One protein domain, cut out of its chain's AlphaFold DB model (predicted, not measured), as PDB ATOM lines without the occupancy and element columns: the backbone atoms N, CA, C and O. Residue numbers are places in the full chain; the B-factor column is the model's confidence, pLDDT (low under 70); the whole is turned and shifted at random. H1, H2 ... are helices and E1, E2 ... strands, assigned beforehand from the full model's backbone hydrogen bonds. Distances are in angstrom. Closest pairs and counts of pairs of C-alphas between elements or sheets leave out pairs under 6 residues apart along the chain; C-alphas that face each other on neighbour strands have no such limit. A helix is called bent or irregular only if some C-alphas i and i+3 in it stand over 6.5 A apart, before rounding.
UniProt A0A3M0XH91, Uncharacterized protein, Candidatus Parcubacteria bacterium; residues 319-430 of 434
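This is residues 319 to 430 of the 434 residues of an uncharacterized protein of Candidatus Parcubacteria bacterium (UniProt A0A3M0XH91). A long, strongly twisted antiparallel sheet runs along the bent strand E4, with the helices H1 and H2 packed on one face and no named helix on the other. E3 and E5 fold back along different parts of E4, the hairpin turns at E4's two ends make the longest axis, and residues 412 to 423 of a long unnamed stretch near the end stick out. The printed part has 112 residues with four named helices and five named strands, in the order E1 H1 H2 E2 E3 E4 E5 H3 H4. The sheet is branched, E4 having the neighbours E2, E3 and E5, and the class is mixed, helices and strands. The whole is compact, with a radius of gyration of the C-alphas of 15.3 A and spans of 47 by 33 by 24 A.

E1, residues 319 to 323, pairs with no named strand. H1, residues 328 to 336, and H2, residues 339 to 346, meet only through their link and lie on the same face of the branched sheet of E2, residues 353 to 355, E3, residues 359 to 369, E4, residues 372 to 387, and E5, residues 393 to 399. H1 touches E5, the closest C-alphas being those of Ala 335 and Val 398, 6.1 A apart. H2 touches E5 at the C-alphas of Gly 339 and Val 398, 4.9 A apart; it lies over E5 at a height over the sheet of 9.7 A and runs along the strands, at 3 degrees to E5 on the local plane. H2 is irregular: C-alphas 340 and 343 are 8.6 A apart. E2 and E3 lie on one side of E4 and E5 on the other side. E2 and E4 are antiparallel, with N 354 and O 386 within hydrogen-bond range at 2.9 A. E3, E4 and E5 form a meander, each strand the antiparallel neighbour of the one before; both steps are hairpins. N 365 and O 376 of E3 and E4 are 2.8 A apart, and N 383 and O 396 of E4 and E5 are 2.8 A apart, both within hydrogen-bond range. E4 bends by 67 degrees at residue 379. H3, residues 404 to 407, and H4, residues 427 to 430, are not on the sheet. Each O i to N i+4 pair is within hydrogen-bond range in H1 and 2 of 4 are in H2; H3 and H4 are too short for such a pair.

E1 begins at C-alpha 319, (-17.029, 45.293, -3.248). H1 is 12.1 A long and H2 11.0 A. E3 measures 29.4 A, E5 19.9 A and E4 40.4 A, from C-alpha 372 at (-27.453, 31.882, -8.917) to C-alpha 387 at (-4.654, 22.041, 22.890). H4 ends at C-alpha 430, (-27.026, 41.531, 1.551).

The two C-alphas farthest apart, those of Asn 370 and Asp 389, are 46.7 A apart. The printed part has no cut, and the link from H3 to H4, 19 residues, is long. The mean pLDDT of the printed part is 79.0; residues 348 to 351, residue 390 and residues 408 to 430 are under 70.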
ATOM      1  N   ALA A 319     -17.076  44.954  -4.663       87.12
ATOM      2  CA  ALA A 319     -17.029  45.293  -3.248       87.12
ATOM      3  C   ALA A 319     -18.368  45.902  -2.814       87.12
ATOM      4  O   ALA A 319     -18.930  46.752  -3.503       87.12
ATOM      5  N   SER A 320     -18.873  45.484  -1.660       85.50
ATOM      6  CA  SER A 320     -20.054  46.058  -1.009       85.50
ATOM      7  C   SER A 320     -19.740  46.350   0.452       85.50
ATOM      8  O   SER A 320     -18.965  45.629   1.074       85.50
ATOM      9  N   LEU A 321     -20.297  47.432   0.992       87.25
ATOM     10  CA  LEU A 321     -20.004  47.875   2.353       87.25
ATOM     11  C   LEU A 321     -20.994  47.259   3.344       87.25
ATOM     12  O   LEU A 321     -22.202  47.368   3.153       87.25
ATOM     13  N   TYR A 322     -20.475  46.671   4.420       89.56
ATOM     14  CA  TYR A 322     -21.283  46.052   5.469       89.56
ATOM     15  C   TYR A 322     -20.902  46.552   6.853       89.56
ATOM     16  O   TYR A 322     -19.739  46.870   7.112       89.56
ATOM     17  N   LYS A 323     -21.886  46.575   7.757       92.00
ATOM     18  CA  LYS A 323     -21.668  46.866   9.178       92.00
ATOM     19  C   LYS A 323     -20.990  45.680   9.851       92.00
ATOM     20  O   LYS A 323     -21.452  44.542   9.719       92.00
ATOM     21  N   LEU A 324     -19.929  45.966  10.599       93.69
ATOM     22  CA  LEU A 324     -19.239  44.945  11.375       93.69
ATOM     23  C   LEU A 324     -19.828  44.810  12.782       93.69
ATOM     24  O   LEU A 324     -20.337  45.774  13.357       93.69
ATOM     25  N   GLU A 325     -19.769  43.598  13.324       94.62
ATOM     26  CA  GLU A 325     -19.899  43.359  14.754       94.62
ATOM     27  C   GLU A 325     -18.577  43.734  15.426       94.62
ATOM     28  O   GLU A 325     -17.509  43.260  15.042       94.62
ATOM     29  N   ASN A 326     -18.678  44.611  16.420       92.94
ATOM     30  CA  ASN A 326     -17.549  45.157  17.171       92.94
ATOM     31  C   ASN A 326     -17.655  44.822  18.667       92.94
ATOM     32  O   ASN A 326     -16.772  45.180  19.443       92.94
ATOM     33  N   ASP A 327     -18.729  44.147  19.088       93.88
ATOM     34  CA  ASP A 327     -18.880  43.632  20.444       93.88
ATOM     35  C   ASP A 327     -17.917  42.456  20.664       93.88
ATOM     36  O   ASP A 327     -18.159  41.311  20.257       93.88
ATOM     37  N   SER A 328     -16.799  42.753  21.330       92.12
ATOM     38  CA  SER A 328     -15.758  41.782  21.662       92.12
ATOM     39  C   SER A 328     -16.302  40.583  22.428       92.12
ATOM     40  O   SER A 328     -15.868  39.456  22.195       92.12
ATOM     41  N   SER A 329     -17.271  40.796  23.321       91.06
ATOM     42  CA  SER A 329     -17.841  39.734  24.144       91.06
ATOM     43  C   SER A 329     -18.639  38.752  23.292       91.06
ATOM     44  O   SER A 329     -18.521  37.542  23.490       91.06
ATOM     45  N   LYS A 330     -19.384  39.234  22.290       92.31
ATOM     46  CA  LYS A 330     -20.074  38.355  21.331       92.31
ATOM     47  C   LYS A 330     -19.110  37.594  20.433       92.31
ATOM     48  O   LYS A 330     -19.293  36.396  20.236       92.31
ATOM     49  N   ILE A 331     -18.090  38.272  19.911       93.38
ATOM     50  CA  ILE A 331     -17.069  37.658  19.053       93.38
ATOM     51  C   ILE A 331     -16.368  36.525  19.802       93.38
ATOM     52  O   ILE A 331     -16.284  35.410  19.292       93.38
ATOM     53  N   VAL A 332     -15.914  36.791  21.031       91.25
ATOM     54  CA  VAL A 332     -15.252  35.791  21.877       91.25
ATOM     55  C   VAL A 332     -16.207  34.646  22.197       91.25
ATOM     56  O   VAL A 332     -15.831  33.488  22.045       91.25
ATOM     57  N   LYS A 333     -17.463  34.934  22.559       90.94
ATOM     58  CA  LYS A 333     -18.473  33.895  22.810       90.94
ATOM     59  C   LYS A 333     -18.682  32.991  21.590       90.94
ATOM     60  O   LYS A 333     -18.777  31.777  21.750       90.94
ATOM     61  N   TRP A 334     -18.730  33.552  20.381       91.56
ATOM     62  CA  TRP A 334     -18.882  32.759  19.161       91.56
ATOM     63  C   TRP A 334     -17.611  31.966  18.827       91.56
ATOM     64  O   TRP A 334     -17.707  30.794  18.465       91.56
ATOM     65  N   ALA A 335     -16.424  32.547  19.023       92.69
ATOM     66  CA  ALA A 335     -15.158  31.834  18.866       92.69
ATOM     67  C   ALA A 335     -15.079  30.615  19.803       92.69
ATOM     68  O   ALA A 335     -14.766  29.513  19.361       92.69
ATOM     69  N   LEU A 336     -15.452  30.787  21.075       88.25
ATOM     70  CA  LEU A 336     -15.493  29.706  22.068       88.25
ATOM     71  C   LEU A 336     -16.511  28.613  21.724       88.25
ATOM     72  O   LEU A 336     -16.316  27.457  22.082       88.25
ATOM     73  N   ALA A 337     -17.571  28.954  20.991       88.69
ATOM     74  CA  ALA A 337     -18.536  27.989  20.473       88.69
ATOM     75  C   ALA A 337     -18.063  27.263  19.191       88.69
ATOM     76  O   ALA A 337     -18.829  26.490  18.622       88.69
ATOM     77  N   GLY A 338     -16.835  27.514  18.713       89.38
ATOM     78  CA  GLY A 338     -16.268  26.913  17.498       89.38
ATOM     79  C   GLY A 338     -16.426  27.754  16.224       89.38
ATOM     80  O   GLY A 338     -16.104  27.284  15.130       89.38
ATOM     81  N   GLY A 339     -16.905  28.999  16.338       92.25
ATOM     82  CA  GLY A 339     -17.058  29.934  15.219       92.25
ATOM     83  C   GLY A 339     -17.988  29.403  14.128       92.25
ATOM     84  O   GLY A 339     -19.102  28.977  14.421       92.25
ATOM     85  N   ILE A 340     -17.549  29.426  12.867       90.56
ATOM     86  CA  ILE A 340     -18.320  28.866  11.741       90.56
ATOM     87  C   ILE A 340     -18.392  27.326  11.752       90.56
ATOM     88  O   ILE A 340     -19.316  26.755  11.183       90.56
ATOM     89  N   ASN A 341     -17.475  26.649  12.453       87.00
ATOM     90  CA  ASN A 341     -17.371  25.187  12.498       87.00
ATOM     91  C   ASN A 341     -17.878  24.613  13.833       87.00
ATOM     92  O   ASN A 341     -17.299  23.666  14.362       87.00
ATOM     93  N   GLN A 342     -18.956  25.175  14.398       86.31
ATOM     94  CA  GLN A 342     -19.448  24.800  15.736       86.31
ATOM     95  C   GLN A 342     -19.651  23.290  15.905       86.31
ATOM     96  O   GLN A 342     -19.305  22.730  16.940       86.31
ATOM     97  N   ASP A 343     -20.198  22.618  14.891       82.94
ATOM     98  CA  ASP A 343     -20.536  21.195  14.983       82.94
ATOM     99  C   ASP A 343     -19.294  20.301  15.099       82.94
ATOM    100  O   ASP A 343     -19.324  19.302  15.816       82.94
ATOM    101  N   TYR A 344     -18.177  20.703  14.484       78.19
ATOM    102  CA  TYR A 344     -16.891  20.027  14.653       78.19
ATOM    103  C   TYR A 344     -16.439  20.074  16.119       78.19
ATOM    104  O   TYR A 344     -16.119  19.042  16.712       78.19
ATOM    105  N   PHE A 345     -16.500  21.258  16.737       77.62
ATOM    106  CA  PHE A 345     -16.058  21.465  18.116       77.62
ATOM    107  C   PHE A 345     -17.025  20.905  19.165       77.62
ATOM    108  O   PHE A 345     -16.565  20.430  20.198       77.62
ATOM    109  N   LYS A 346     -18.339  20.862  18.901       79.56
ATOM    110  CA  LYS A 346     -19.320  20.225  19.805       79.56
ATOM    111  C   LYS A 346     -19.046  18.737  20.025       79.56
ATOM    112  O   LYS A 346     -19.373  18.211  21.082       79.56
ATOM    113  N   SER A 347     -18.480  18.059  19.025       75.31
ATOM    114  CA  SER A 347     -18.210  16.618  19.089       75.31
ATOM    115  C   SER A 347     -16.949  16.251  19.885       75.31
ATOM    116  O   SER A 347     -16.798  15.099  20.290       75.31
ATOM    117  N   ARG A 348     -16.045  17.211  20.130       69.81
ATOM    118  CA  ARG A 348     -14.791  16.977  20.855       69.81
ATOM    119  C   ARG A 348     -14.975  17.293  22.341       69.81
ATOM    120  O   ARG A 348     -15.116  18.444  22.736       69.81
ATOM    121  N   ASN A 349     -14.977  16.250  23.170       55.19
ATOM    122  CA  ASN A 349     -15.092  16.384  24.621       55.19
ATOM    123  C   ASN A 349     -13.837  17.043  25.239       55.19
ATOM    124  O   ASN A 349     -12.735  16.511  25.159       55.19
ATOM    125  N   THR A 350     -14.057  18.181  25.906       58.03
ATOM    126  CA  THR A 350     -13.460  18.597  27.197       58.03
ATOM    127  C   THR A 350     -11.945  18.774  27.357       58.03
ATOM    128  O   THR A 350     -11.493  18.879  28.494       58.03
ATOM    129  N   ALA A 351     -11.146  18.872  26.295       67.38
ATOM    130  CA  ALA A 351      -9.783  19.394  26.453       67.38
ATOM    131  C   ALA A 351      -9.816  20.906  26.757       67.38
ATOM    132  O   ALA A 351     -10.653  21.635  26.216       67.38
ATOM    133  N   ASN A 352      -8.901  21.391  27.601       78.44
ATOM    134  CA  ASN A 352      -8.673  22.826  27.753       78.44
ATOM    135  C   ASN A 352      -8.112  23.363  26.430       78.44
ATOM    136  O   ASN A 352      -7.048  22.940  25.975       78.44
ATOM    137  N   LEU A 353      -8.849  24.271  25.793       80.12
ATOM    138  CA  LEU A 353      -8.459  24.888  24.528       80.12
ATOM    139  C   LEU A 353      -8.085  26.348  24.759       80.12
ATOM    140  O   LEU A 353      -8.837  27.101  25.379       80.12
ATOM    141  N   TRP A 354      -6.957  26.757  24.191       85.50
ATOM    142  CA  TRP A 354      -6.483  28.134  24.233       85.50
ATOM    143  C   TRP A 354      -6.668  28.785  22.867       85.50
ATOM    144  O   TRP A 354      -6.197  28.267  21.852       85.50
ATOM    145  N   LEU A 355      -7.351  29.932  22.839       89.06
ATOM    146  CA  LEU A 355      -7.472  30.765  21.645       89.06
ATOM    147  C   LEU A 355      -6.321  31.769  21.606       89.06
ATOM    148  O   LEU A 355      -6.120  32.526  22.556       89.06
ATOM    149  N   SER A 356      -5.588  31.800  20.497       90.81
ATOM    150  CA  SER A 356      -4.580  32.830  20.255       90.81
ATOM    151  C   SER A 356      -5.214  34.196  19.964       90.81
ATOM    152  O   SER A 356      -6.428  34.324  19.779       90.81
ATOM    153  N   ALA A 357      -4.386  35.243  19.900       93.06
ATOM    154  CA  ALA A 357      -4.833  36.547  19.427       93.06
ATOM    155  C   ALA A 357      -5.384  36.433  17.987       93.06
ATOM    156  O   ALA A 357      -4.713  35.851  17.125       93.06
ATOM    157  N   PRO A 358      -6.578  36.983  17.701       95.81
ATOM    158  CA  PRO A 358      -7.181  36.830  16.389       95.81
ATOM    159  C   PRO A 358      -6.420  37.595  15.314       95.81
ATOM    160  O   PRO A 358      -5.953  38.718  15.519       95.81
ATOM    161  N   LYS A 359      -6.387  37.012  14.118       96.94
ATOM    162  CA  LYS A 359      -5.906  37.654  12.893       96.94
ATOM    163  C   LYS A 359      -7.104  38.046  12.037       96.94
ATOM    164  O   LYS A 359      -8.020  37.250  11.852       96.94
ATOM    165  N   LEU A 360      -7.101  39.265  11.501       96.62
ATOM    166  CA  LEU A 360      -8.137  39.716  10.575       96.62
ATOM    167  C   LEU A 360      -7.866  39.147   9.177       96.62
ATOM    168  O   LEU A 360      -6.822  39.413   8.582       96.62
ATOM    169  N   VAL A 361      -8.805  38.357   8.669       97.69
ATOM    170  CA  VAL A 361      -8.707  37.623   7.402       97.69
ATOM    171  C   VAL A 361      -9.993  37.782   6.596       97.69
ATOM    172  O   VAL A 361     -10.952  38.400   7.060       97.69
ATOM    173  N   TYR A 362     -10.024  37.193   5.403       97.75
ATOM    174  CA  TYR A 362     -11.257  36.981   4.653       97.75
ATOM    175  C   TYR A 362     -11.635  35.496   4.638       97.75
ATOM    176  O   TYR A 362     -10.767  34.628   4.580       97.75
ATOM    177  N   LEU A 363     -12.931  35.201   4.671       96.94
ATOM    178  CA  LEU A 363     -13.494  33.856   4.598       96.94
ATOM    179  C   LEU A 363     -14.363  33.732   3.341       96.94
ATOM    180  O   LEU A 363     -15.298  34.510   3.171       96.94
ATOM    181  N   SER A 364     -14.059  32.765   2.478       95.50
ATOM    182  CA  SER A 364     -14.906  32.374   1.351       95.50
ATOM    183  C   SER A 364     -16.151  31.668   1.882       95.50
ATOM    184  O   SER A 364     -16.072  30.707   2.654       95.50
ATOM    185  N   TYR A 365     -17.303  32.173   1.464       92.81
ATOM    186  CA  TYR A 365     -18.617  31.665   1.802       92.81
ATOM    187  C   TYR A 365     -19.445  31.526   0.528       92.81
ATOM    188  O   TYR A 365     -19.655  32.493  -0.203       92.81
ATOM    189  N   TRP A 366     -19.919  30.312   0.274       90.69
ATOM    190  CA  TRP A 366     -20.756  30.002  -0.877       90.69
ATOM    191  C   TRP A 366     -22.223  30.098  -0.482       90.69
ATOM    192  O   TRP A 366     -22.664  29.437   0.458       90.69
ATOM    193  N   CYS A 367     -22.992  30.887  -1.223       87.06
ATOM    194  CA  CYS A 367     -24.433  30.981  -1.048       87.06
ATOM    195  C   CYS A 367     -25.150  30.882  -2.393       87.06
ATOM    196  O   CYS A 367     -24.623  31.287  -3.427       87.06
ATOM    197  N   SER A 368     -26.372  30.350  -2.379       83.88
ATOM    198  CA  SER A 368     -27.249  30.401  -3.544       83.88
ATOM    199  C   SER A 368     -28.342  31.431  -3.313       83.88
ATOM    200  O   SER A 368     -29.061  31.371  -2.314       83.88
ATOM    201  N   TYR A 369     -28.474  32.366  -4.248       77.56
ATOM    202  CA  TYR A 369     -29.495  33.397  -4.214       77.56
ATOM    203  C   TYR A 369     -30.209  33.458  -5.567       77.56
ATOM    204  O   TYR A 369     -29.583  33.589  -6.613       77.56
ATOM    205  N   ASN A 370     -31.540  33.321  -5.565       81.31
ATOM    206  CA  ASN A 370     -32.365  33.258  -6.781       81.31
ATOM    207  C   ASN A 370     -31.896  32.222  -7.827       81.31
ATOM    208  O   ASN A 370     -32.088  32.411  -9.027       81.31
ATOM    209  N   GLY A 371     -31.301  31.112  -7.375       84.06
ATOM    210  CA  GLY A 371     -30.771  30.064  -8.251       84.06
ATOM    211  C   GLY A 371     -29.426  30.398  -8.903       84.06
ATOM    212  O   GLY A 371     -28.915  29.581  -9.666       84.06
ATOM    213  N   GLU A 372     -28.841  31.557  -8.595       83.81
ATOM    214  CA  GLU A 372     -27.453  31.882  -8.917       83.81
ATOM    215  C   GLU A 372     -26.560  31.477  -7.740       83.81
ATOM    216  O   GLU A 372     -26.941  31.611  -6.576       83.81
ATOM    217  N   GLU A 373     -25.389  30.921  -8.043       86.81
ATOM    218  CA  GLU A 373     -24.359  30.651  -7.042       86.81
ATOM    219  C   GLU A 373     -23.457  31.874  -6.938       86.81
ATOM    220  O   GLU A 373     -22.928  32.382  -7.931       86.81
ATOM    221  N   GLU A 374     -23.296  32.352  -5.714       89.19
ATOM    222  CA  GLU A 374     -22.453  33.485  -5.387       89.19
ATOM    223  C   GLU A 374     -21.406  33.047  -4.372       89.19
ATOM    224  O   GLU A 374     -21.688  32.316  -3.420       89.19
ATOM    225  N   GLU A 375     -20.187  33.518  -4.591       92.38
ATOM    226  CA  GLU A 375     -19.101  33.394  -3.639       92.38
ATOM    227  C   GLU A 375     -18.863  34.764  -3.000       92.38
ATOM    228  O   GLU A 375     -18.628  35.764  -3.688       92.38
ATOM    229  N   LEU A 376     -18.956  34.804  -1.675       93.56
ATOM    230  CA  LEU A 376     -18.727  35.982  -0.852       93.56
ATOM    231  C   LEU A 376     -17.411  35.825  -0.095       93.56
ATOM    232  O   LEU A 376     -17.119  34.759   0.436       93.56
ATOM    233  N   PHE A 377     -16.648  36.906   0.015       95.50
ATOM    234  CA  PHE A 377     -15.446  36.972   0.836       95.50
ATOM    235  C   PHE A 377     -15.707  37.896   2.016       95.50
ATOM    236  O   PHE A 377     -15.731  39.122   1.887       95.50
ATOM    237  N   LEU A 378     -15.945  37.279   3.168       95.50
ATOM    238  CA  LEU A 378     -16.402  37.941   4.381       95.50
ATOM    239  C   LEU A 378     -15.207  38.300   5.272       95.50
ATOM    240  O   LEU A 378     -14.380  37.422   5.521       95.50
ATOM    241  N   PRO A 379     -15.100  39.528   5.803       96.75
ATOM    242  CA  PRO A 379     -14.122  39.832   6.839       96.75
ATOM    243  C   PRO A 379     -14.396  38.959   8.070       96.75
ATOM    244  O   PRO A 379     -15.540  38.837   8.515       96.75
ATOM    245  N   ALA A 380     -13.354  38.345   8.618       97.50
ATOM    246  CA  ALA A 380     -13.455  37.414   9.732       97.50
ATOM    247  C   ALA A 380     -12.249  37.530  10.668       97.50
ATOM    248  O   ALA A 380     -11.141  37.850  10.236       97.50
ATOM    249  N   PHE A 381     -12.446  37.204  11.942       97.69
ATOM    250  CA  PHE A 381     -11.337  36.911  12.842       97.69
ATOM    251  C   PHE A 381     -11.008  35.424  12.814       97.69
ATOM    252  O   PHE A 381     -11.881  34.591  13.043       97.69
ATOM    253  N   LEU A 382      -9.742  35.105  12.552       97.25
ATOM    254  CA  LEU A 382      -9.184  33.762  12.621       97.25
ATOM    255  C   LEU A 382      -8.385  33.611  13.916       97.25
ATOM    256  O   LEU A 382      -7.387  34.303  14.115       97.25
ATOM    257  N   PHE A 383      -8.817  32.689  14.763       95.62
ATOM    258  CA  PHE A 383      -8.152  32.285  15.991       95.62
ATOM    259  C   PHE A 383      -7.424  30.965  15.737       95.62
ATOM    260  O   PHE A 383      -8.007  30.029  15.181       95.62
ATOM    261  N   GLU A 384      -6.161  30.876  16.144       93.75
ATOM    262  CA  GLU A 384      -5.483  29.581  16.242       93.75
ATOM    263  C   GLU A 384      -5.860  28.962  17.585       93.75
ATOM    264  O   GLU A 384      -5.867  29.641  18.613       93.75
ATOM    265  N   VAL A 385      -6.205  27.682  17.560       89.88
ATOM    266  CA  VAL A 385      -6.576  26.909  18.740       89.88
ATOM    267  C   VAL A 385      -5.412  25.996  19.070       89.88
ATOM    268  O   VAL A 385      -4.977  25.225  18.213       89.88
ATOM    269  N   ARG A 386      -4.929  26.075  20.306       87.12
ATOM    270  CA  ARG A 386      -3.933  25.145  20.840       87.12
ATOM    271  C   ARG A 386      -4.590  24.273  21.898       87.12
ATOM    272  O   ARG A 386      -5.276  24.794  22.782       87.12
ATOM    273  N   SER A 387      -4.406  22.962  21.784       84.50
ATOM    274  CA  SER A 387      -4.654  22.041  22.890       84.50
ATOM    275  C   SER A 387      -3.498  22.104  23.887       84.50
ATOM    276  O   SER A 387      -2.390  22.514  23.540       84.50
ATOM    277  N   GLU A 388      -3.764  21.702  25.128       81.50
ATOM    278  CA  GLU A 388      -2.754  21.593  26.191       81.50
ATOM    279  C   GLU A 388      -1.601  20.650  25.807       81.50
ATOM    280  O   GLU A 388      -0.450  20.923  26.128       81.50
ATOM    281  N   ASP A 389      -1.891  19.614  25.014       79.06
ATOM    282  CA  ASP A 389      -0.884  18.680  24.499       79.06
ATOM    283  C   ASP A 389      -0.071  19.241  23.312       79.06
ATOM    284  O   ASP A 389       0.785  18.539  22.783       79.06
ATOM    285  N   GLU A 390      -0.362  20.463  22.838       68.31
ATOM    286  CA  GLU A 390       0.270  21.197  21.718       68.31
ATOM    287  C   GLU A 390       0.380  20.465  20.359       68.31
ATOM    288  O   GLU A 390       0.848  21.038  19.375       68.31
ATOM    289  N   THR A 391      -0.085  19.221  20.258       71.88
ATOM    290  CA  THR A 391       0.085  18.374  19.068       71.88
ATOM    291  C   THR A 391      -0.865  18.718  17.923       71.88
ATOM    292  O   THR A 391      -0.560  18.418  16.769       71.88
ATOM    293  N   GLU A 392      -1.999  19.369  18.200       73.31
ATOM    294  CA  GLU A 392      -3.005  19.696  17.188       73.31
ATOM    295  C   GLU A 392      -3.312  21.196  17.179       73.31
ATOM    296  O   GLU A 392      -3.987  21.731  18.061       73.31
ATOM    297  N   VAL A 393      -2.844  21.889  16.137       77.44
ATOM    298  CA  VAL A 393      -3.232  23.279  15.880       77.44
ATOM    299  C   VAL A 393      -4.503  23.281  15.041       77.44
ATOM    300  O   VAL A 393      -4.477  23.056  13.831       77.44
ATOM    301  N   SER A 394      -5.626  23.559  15.693       89.69
ATOM    302  CA  SER A 394      -6.902  23.800  15.019       89.69
ATOM    303  C   SER A 394      -7.100  25.294  14.754       89.69
ATOM    304  O   SER A 394      -6.337  26.145  15.213       89.69
ATOM    305  N   LYS A 395      -8.129  25.644  13.981       94.50
ATOM    306  CA  LYS A 395      -8.497  27.040  13.727       94.50
ATOM    307  C   LYS A 395      -9.980  27.242  13.976       94.50
ATOM    308  O   LYS A 395     -10.784  26.346  13.736       94.50
ATOM    309  N   VAL A 396     -10.329  28.446  14.401       94.69
ATOM    310  CA  VAL A 396     -11.708  28.918  14.501       94.69
ATOM    311  C   VAL A 396     -11.807  30.237  13.759       94.69
ATOM    312  O   VAL A 396     -10.988  31.127  13.972       94.69
ATOM    313  N   ALA A 397     -12.808  30.380  12.894       96.25
ATOM    314  CA  ALA A 397     -13.100  31.648  12.238       96.25
ATOM    315  C   ALA A 397     -14.457  32.193  12.676       96.25
ATOM    316  O   ALA A 397     -15.440  31.454  12.735       96.25
ATOM    317  N   VAL A 398     -14.498  33.496  12.939       96.12
ATOM    318  CA  VAL A 398     -15.696  34.250  13.311       96.12
ATOM    319  C   VAL A 398     -15.921  35.342  12.263       96.12
ATOM    320  O   VAL A 398     -15.176  36.326  12.258       96.12
ATOM    321  N   PRO A 399     -16.901  35.185  11.352       96.25
ATOM    322  CA  PRO A 399     -17.310  36.251  10.440       96.25
ATOM    323  C   PRO A 399     -17.708  37.508  11.216       96.25
ATOM    324  O   PRO A 399     -18.423  37.424  12.208       96.25
ATOM    325  N   LEU A 400     -17.268  38.677  10.757       96.00
ATOM    326  CA  LEU A 400     -17.509  39.952  11.440       96.00
ATOM    327  C   LEU A 400     -18.738  40.692  10.929       96.00
ATOM    328  O   LEU A 400     -19.013  41.790  11.387       96.00
ATOM    329  N   ILE A 401     -19.489  40.134   9.984       94.44
ATOM    330  CA  ILE A 401     -20.699  40.773   9.465       94.44
ATOM    331  C   ILE A 401     -21.800  40.696  10.517       94.44
ATOM    332  O   ILE A 401     -22.164  39.606  10.951       94.44
ATOM    333  N   LYS A 402     -22.356  41.847  10.913       93.19
ATOM    334  CA  LYS A 402     -23.338  41.923  12.006       93.19
ATOM    335  C   LYS A 402     -24.542  41.005  11.792       93.19
ATOM    336  O   LYS A 402     -25.000  40.363  12.733       93.19
ATOM    337  N   ASP A 403     -25.003  40.885  10.553       87.88
ATOM    338  CA  ASP A 403     -26.170  40.070  10.223       87.88
ATOM    339  C   ASP A 403     -25.925  38.568  10.396       87.88
ATOM    340  O   ASP A 403     -26.860  37.828  10.685       87.88
ATOM    341  N   PHE A 404     -24.672  38.101  10.322       84.56
ATOM    342  CA  PHE A 404     -24.351  36.700  10.611       84.56
ATOM    343  C   PHE A 404     -24.634  36.335  12.075       84.56
ATOM    344  O   PHE A 404     -25.094  35.228  12.350       84.56
ATOM    345  N   PHE A 405     -24.447  37.265  13.014       85.19
ATOM    346  CA  PHE A 405     -24.724  37.023  14.434       85.19
ATOM    347  C   PHE A 405     -26.223  36.869  14.734       85.19
ATOM    348  O   PHE A 405     -26.573  36.312  15.770       85.19
ATOM    349  N   LEU A 406     -27.112  37.325  13.842       81.50
ATOM    350  CA  LEU A 406     -28.560  37.148  14.000       81.50
ATOM    351  C   LEU A 406     -29.002  35.703  13.732       81.50
ATOM    352  O   LEU A 406     -29.984  35.244  14.308       81.50
ATOM    353  N   PHE A 407     -28.280  34.987  12.867       76.00
ATOM    354  CA  PHE A 407     -28.589  33.597  12.511       76.00
ATOM    355  C   PHE A 407     -27.896  32.583  13.419       76.00
ATOM    356  O   PHE A 407     -28.373  31.461  13.578       76.00
ATOM    357  N   PHE A 408     -26.772  32.979  14.014       69.31
ATOM    358  CA  PHE A 408     -25.924  32.125  14.832       69.31
ATOM    359  C   PHE A 408     -25.818  32.689  16.248       69.31
ATOM    360  O   PHE A 408     -24.732  33.037  16.701       69.31
ATOM    361  N   ASP A 409     -26.943  32.788  16.958       69.38
ATOM    362  CA  ASP A 409     -26.911  33.044  18.397       69.38
ATOM    363  C   ASP A 409     -26.621  31.723  19.135       69.38
ATOM    364  O   ASP A 409     -27.507  30.872  19.221       69.38
ATOM    365  N   PRO A 410     -25.415  31.521  19.704       63.09
ATOM    366  CA  PRO A 410     -25.074  30.286  20.408       63.09
ATOM    367  C   PRO A 410     -25.884  30.081  21.698       63.09
ATOM    368  O   PRO A 410     -25.793  29.016  22.302       63.09
ATOM    369  N   SER A 411     -26.633  31.091  22.165       66.50
ATOM    370  CA  SER A 411     -27.558  30.931  23.294       66.50
ATOM    371  C   SER A 411     -28.913  30.347  22.904       66.50
ATOM    372  O   SER A 411     -29.623  29.842  23.772       66.50
ATOM    373  N   GLN A 412     -29.253  30.361  21.616       60.09
ATOM    374  CA  GLN A 412     -30.422  29.672  21.095       60.09
ATOM    375  C   GLN A 412     -30.000  28.234  20.748       60.09
ATOM    376  O   GLN A 412     -29.009  28.048  20.034       60.09
ATOM    377  N   PRO A 413     -30.700  27.187  21.226       50.22
ATOM    378  CA  PRO A 413     -30.484  25.847  20.699       50.22
ATOM    379  C   PRO A 413     -30.679  25.903  19.182       50.22
ATOM    380  O   PRO A 413     -31.647  26.497  18.705       50.22
ATOM    381  N   PHE A 414     -29.736  25.335  18.425       41.44
ATOM    382  CA  PHE A 414     -29.781  25.341  16.964       41.44
ATOM    383  C   PHE A 414     -30.979  24.506  16.503       41.44
ATOM    384  O   PHE A 414     -30.871  23.307  16.244       41.44
ATOM    385  N   ASN A 415     -32.146  25.138  16.423       40.25
ATOM    386  CA  ASN A 415     -33.310  24.580  15.768       40.25
ATOM    387  C   ASN A 415     -33.001  24.620  14.279       40.25
ATOM    388  O   ASN A 415     -33.241  25.619  13.606       40.25
ATOM    389  N   LYS A 416     -32.386  23.539  13.790       37.59
ATOM    390  CA  LYS A 416     -32.141  23.306  12.369       37.59
ATOM    391  C   LYS A 416     -33.438  23.671  11.628       37.59
ATOM    392  O   LYS A 416     -34.469  23.079  11.963       37.59
ATOM    393  N   PRO A 417     -33.443  24.645  10.698       39.94
ATOM    394  CA  PRO A 417     -34.661  24.984   9.973       39.94
ATOM    395  C   PRO A 417     -35.188  23.699   9.333       39.94
ATOM    396  O   PRO A 417     -34.415  22.965   8.706       39.94
ATOM    397  N   SER A 418     -36.463  23.362   9.574       35.00
ATOM    398  CA  SER A 418     -37.020  22.110   9.062       35.00
ATOM    399  C   SER A 418     -36.828  22.085   7.550       35.00
ATOM    400  O   SER A 418     -37.120  23.062   6.858       35.00
ATOM    401  N   SER A 419     -36.305  20.975   7.035       37.00
ATOM    402  CA  SER A 419     -35.786  20.818   5.669       37.00
ATOM    403  C   SER A 419     -36.846  20.881   4.558       37.00
ATOM    404  O   SER A 419     -36.640  20.347   3.471       37.00
ATOM    405  N   THR A 420     -37.999  21.489   4.817       33.09
ATOM    406  CA  THR A 420     -39.147  21.582   3.913       33.09
ATOM    407  C   THR A 420     -39.383  22.994   3.392       33.09
ATOM    408  O   THR A 420     -40.241  23.187   2.536       33.09
ATOM    409  N   THR A 421     -38.610  23.990   3.832       31.47
ATOM    410  CA  THR A 421     -38.666  25.337   3.252       31.47
ATOM    411  C   THR A 421     -37.244  25.868   3.075       31.47
ATOM    412  O   THR A 421     -36.526  25.986   4.069       31.47
ATOM    413  N   PRO A 422     -36.788  26.171   1.842       32.59
ATOM    414  CA  PRO A 422     -35.495  26.814   1.652       32.59
ATOM    415  C   PRO A 422     -35.519  28.129   2.429       32.59
ATOM    416  O   PRO A 422     -36.330  29.013   2.142       32.59
ATOM    417  N   THR A 423     -34.667  28.234   3.452       37.78
ATOM    418  CA  THR A 423     -34.458  29.484   4.180       37.78
ATOM    419  C   THR A 423     -33.907  30.477   3.172       37.78
ATOM    420  O   THR A 423     -32.736  30.446   2.807       37.78
ATOM    421  N   THR A 424     -34.799  31.300   2.635       36.72
ATOM    422  CA  THR A 424     -34.437  32.368   1.718       36.72
ATOM    423  C   THR A 424     -33.790  33.424   2.591       36.72
ATOM    424  O   THR A 424     -34.490  34.135   3.309       36.72
ATOM    425  N   ILE A 425     -32.456  33.483   2.604       43.50
ATOM    426  CA  ILE A 425     -31.771  34.616   3.218       43.50
ATOM    427  C   ILE A 425     -32.205  35.837   2.407       43.50
ATOM    428  O   ILE A 425     -31.941  35.924   1.205       43.50
ATOM    429  N   ASN A 426     -33.006  36.696   3.036       41.41
ATOM    430  CA  ASN A 426     -33.671  37.785   2.344       41.41
ATOM    431  C   ASN A 426     -32.608  38.731   1.768       41.41
ATOM    432  O   ASN A 426     -31.665  39.106   2.467       41.41
ATOM    433  N   ARG A 427     -32.755  39.111   0.492       41.00
ATOM    434  CA  ARG A 427     -31.777  39.957  -0.213       41.00
ATOM    435  C   ARG A 427     -31.561  41.280   0.501       41.00
ATOM    436  O   ARG A 427     -30.487  41.833   0.366       41.00
ATOM    437  N   ASP A 428     -32.541  41.749   1.266       48.41
ATOM    438  CA  ASP A 428     -32.463  42.991   2.041       48.41
ATOM    439  C   ASP A 428     -31.309  42.999   3.058       48.41
ATOM    440  O   ASP A 428     -30.857  44.067   3.455       48.41
ATOM    441  N   ILE A 429     -30.801  41.824   3.442       47.78
ATOM    442  CA  ILE A 429     -29.672  41.680   4.370       47.78
ATOM    443  C   ILE A 429     -28.326  41.859   3.644       47.78
ATOM    444  O   ILE A 429     -27.389  42.422   4.196       47.78
ATOM    445  N   PHE A 430     -28.236  41.423   2.382       44.12
ATOM    446  CA  PHE A 430     -27.026  41.531   1.551       44.12
ATOM    447  C   PHE A 430     -27.145  42.551   0.411       44.12
ATOM    448  O   PHE A 430     -26.293  42.638  -0.475       44.12
TER     449      PHE A 430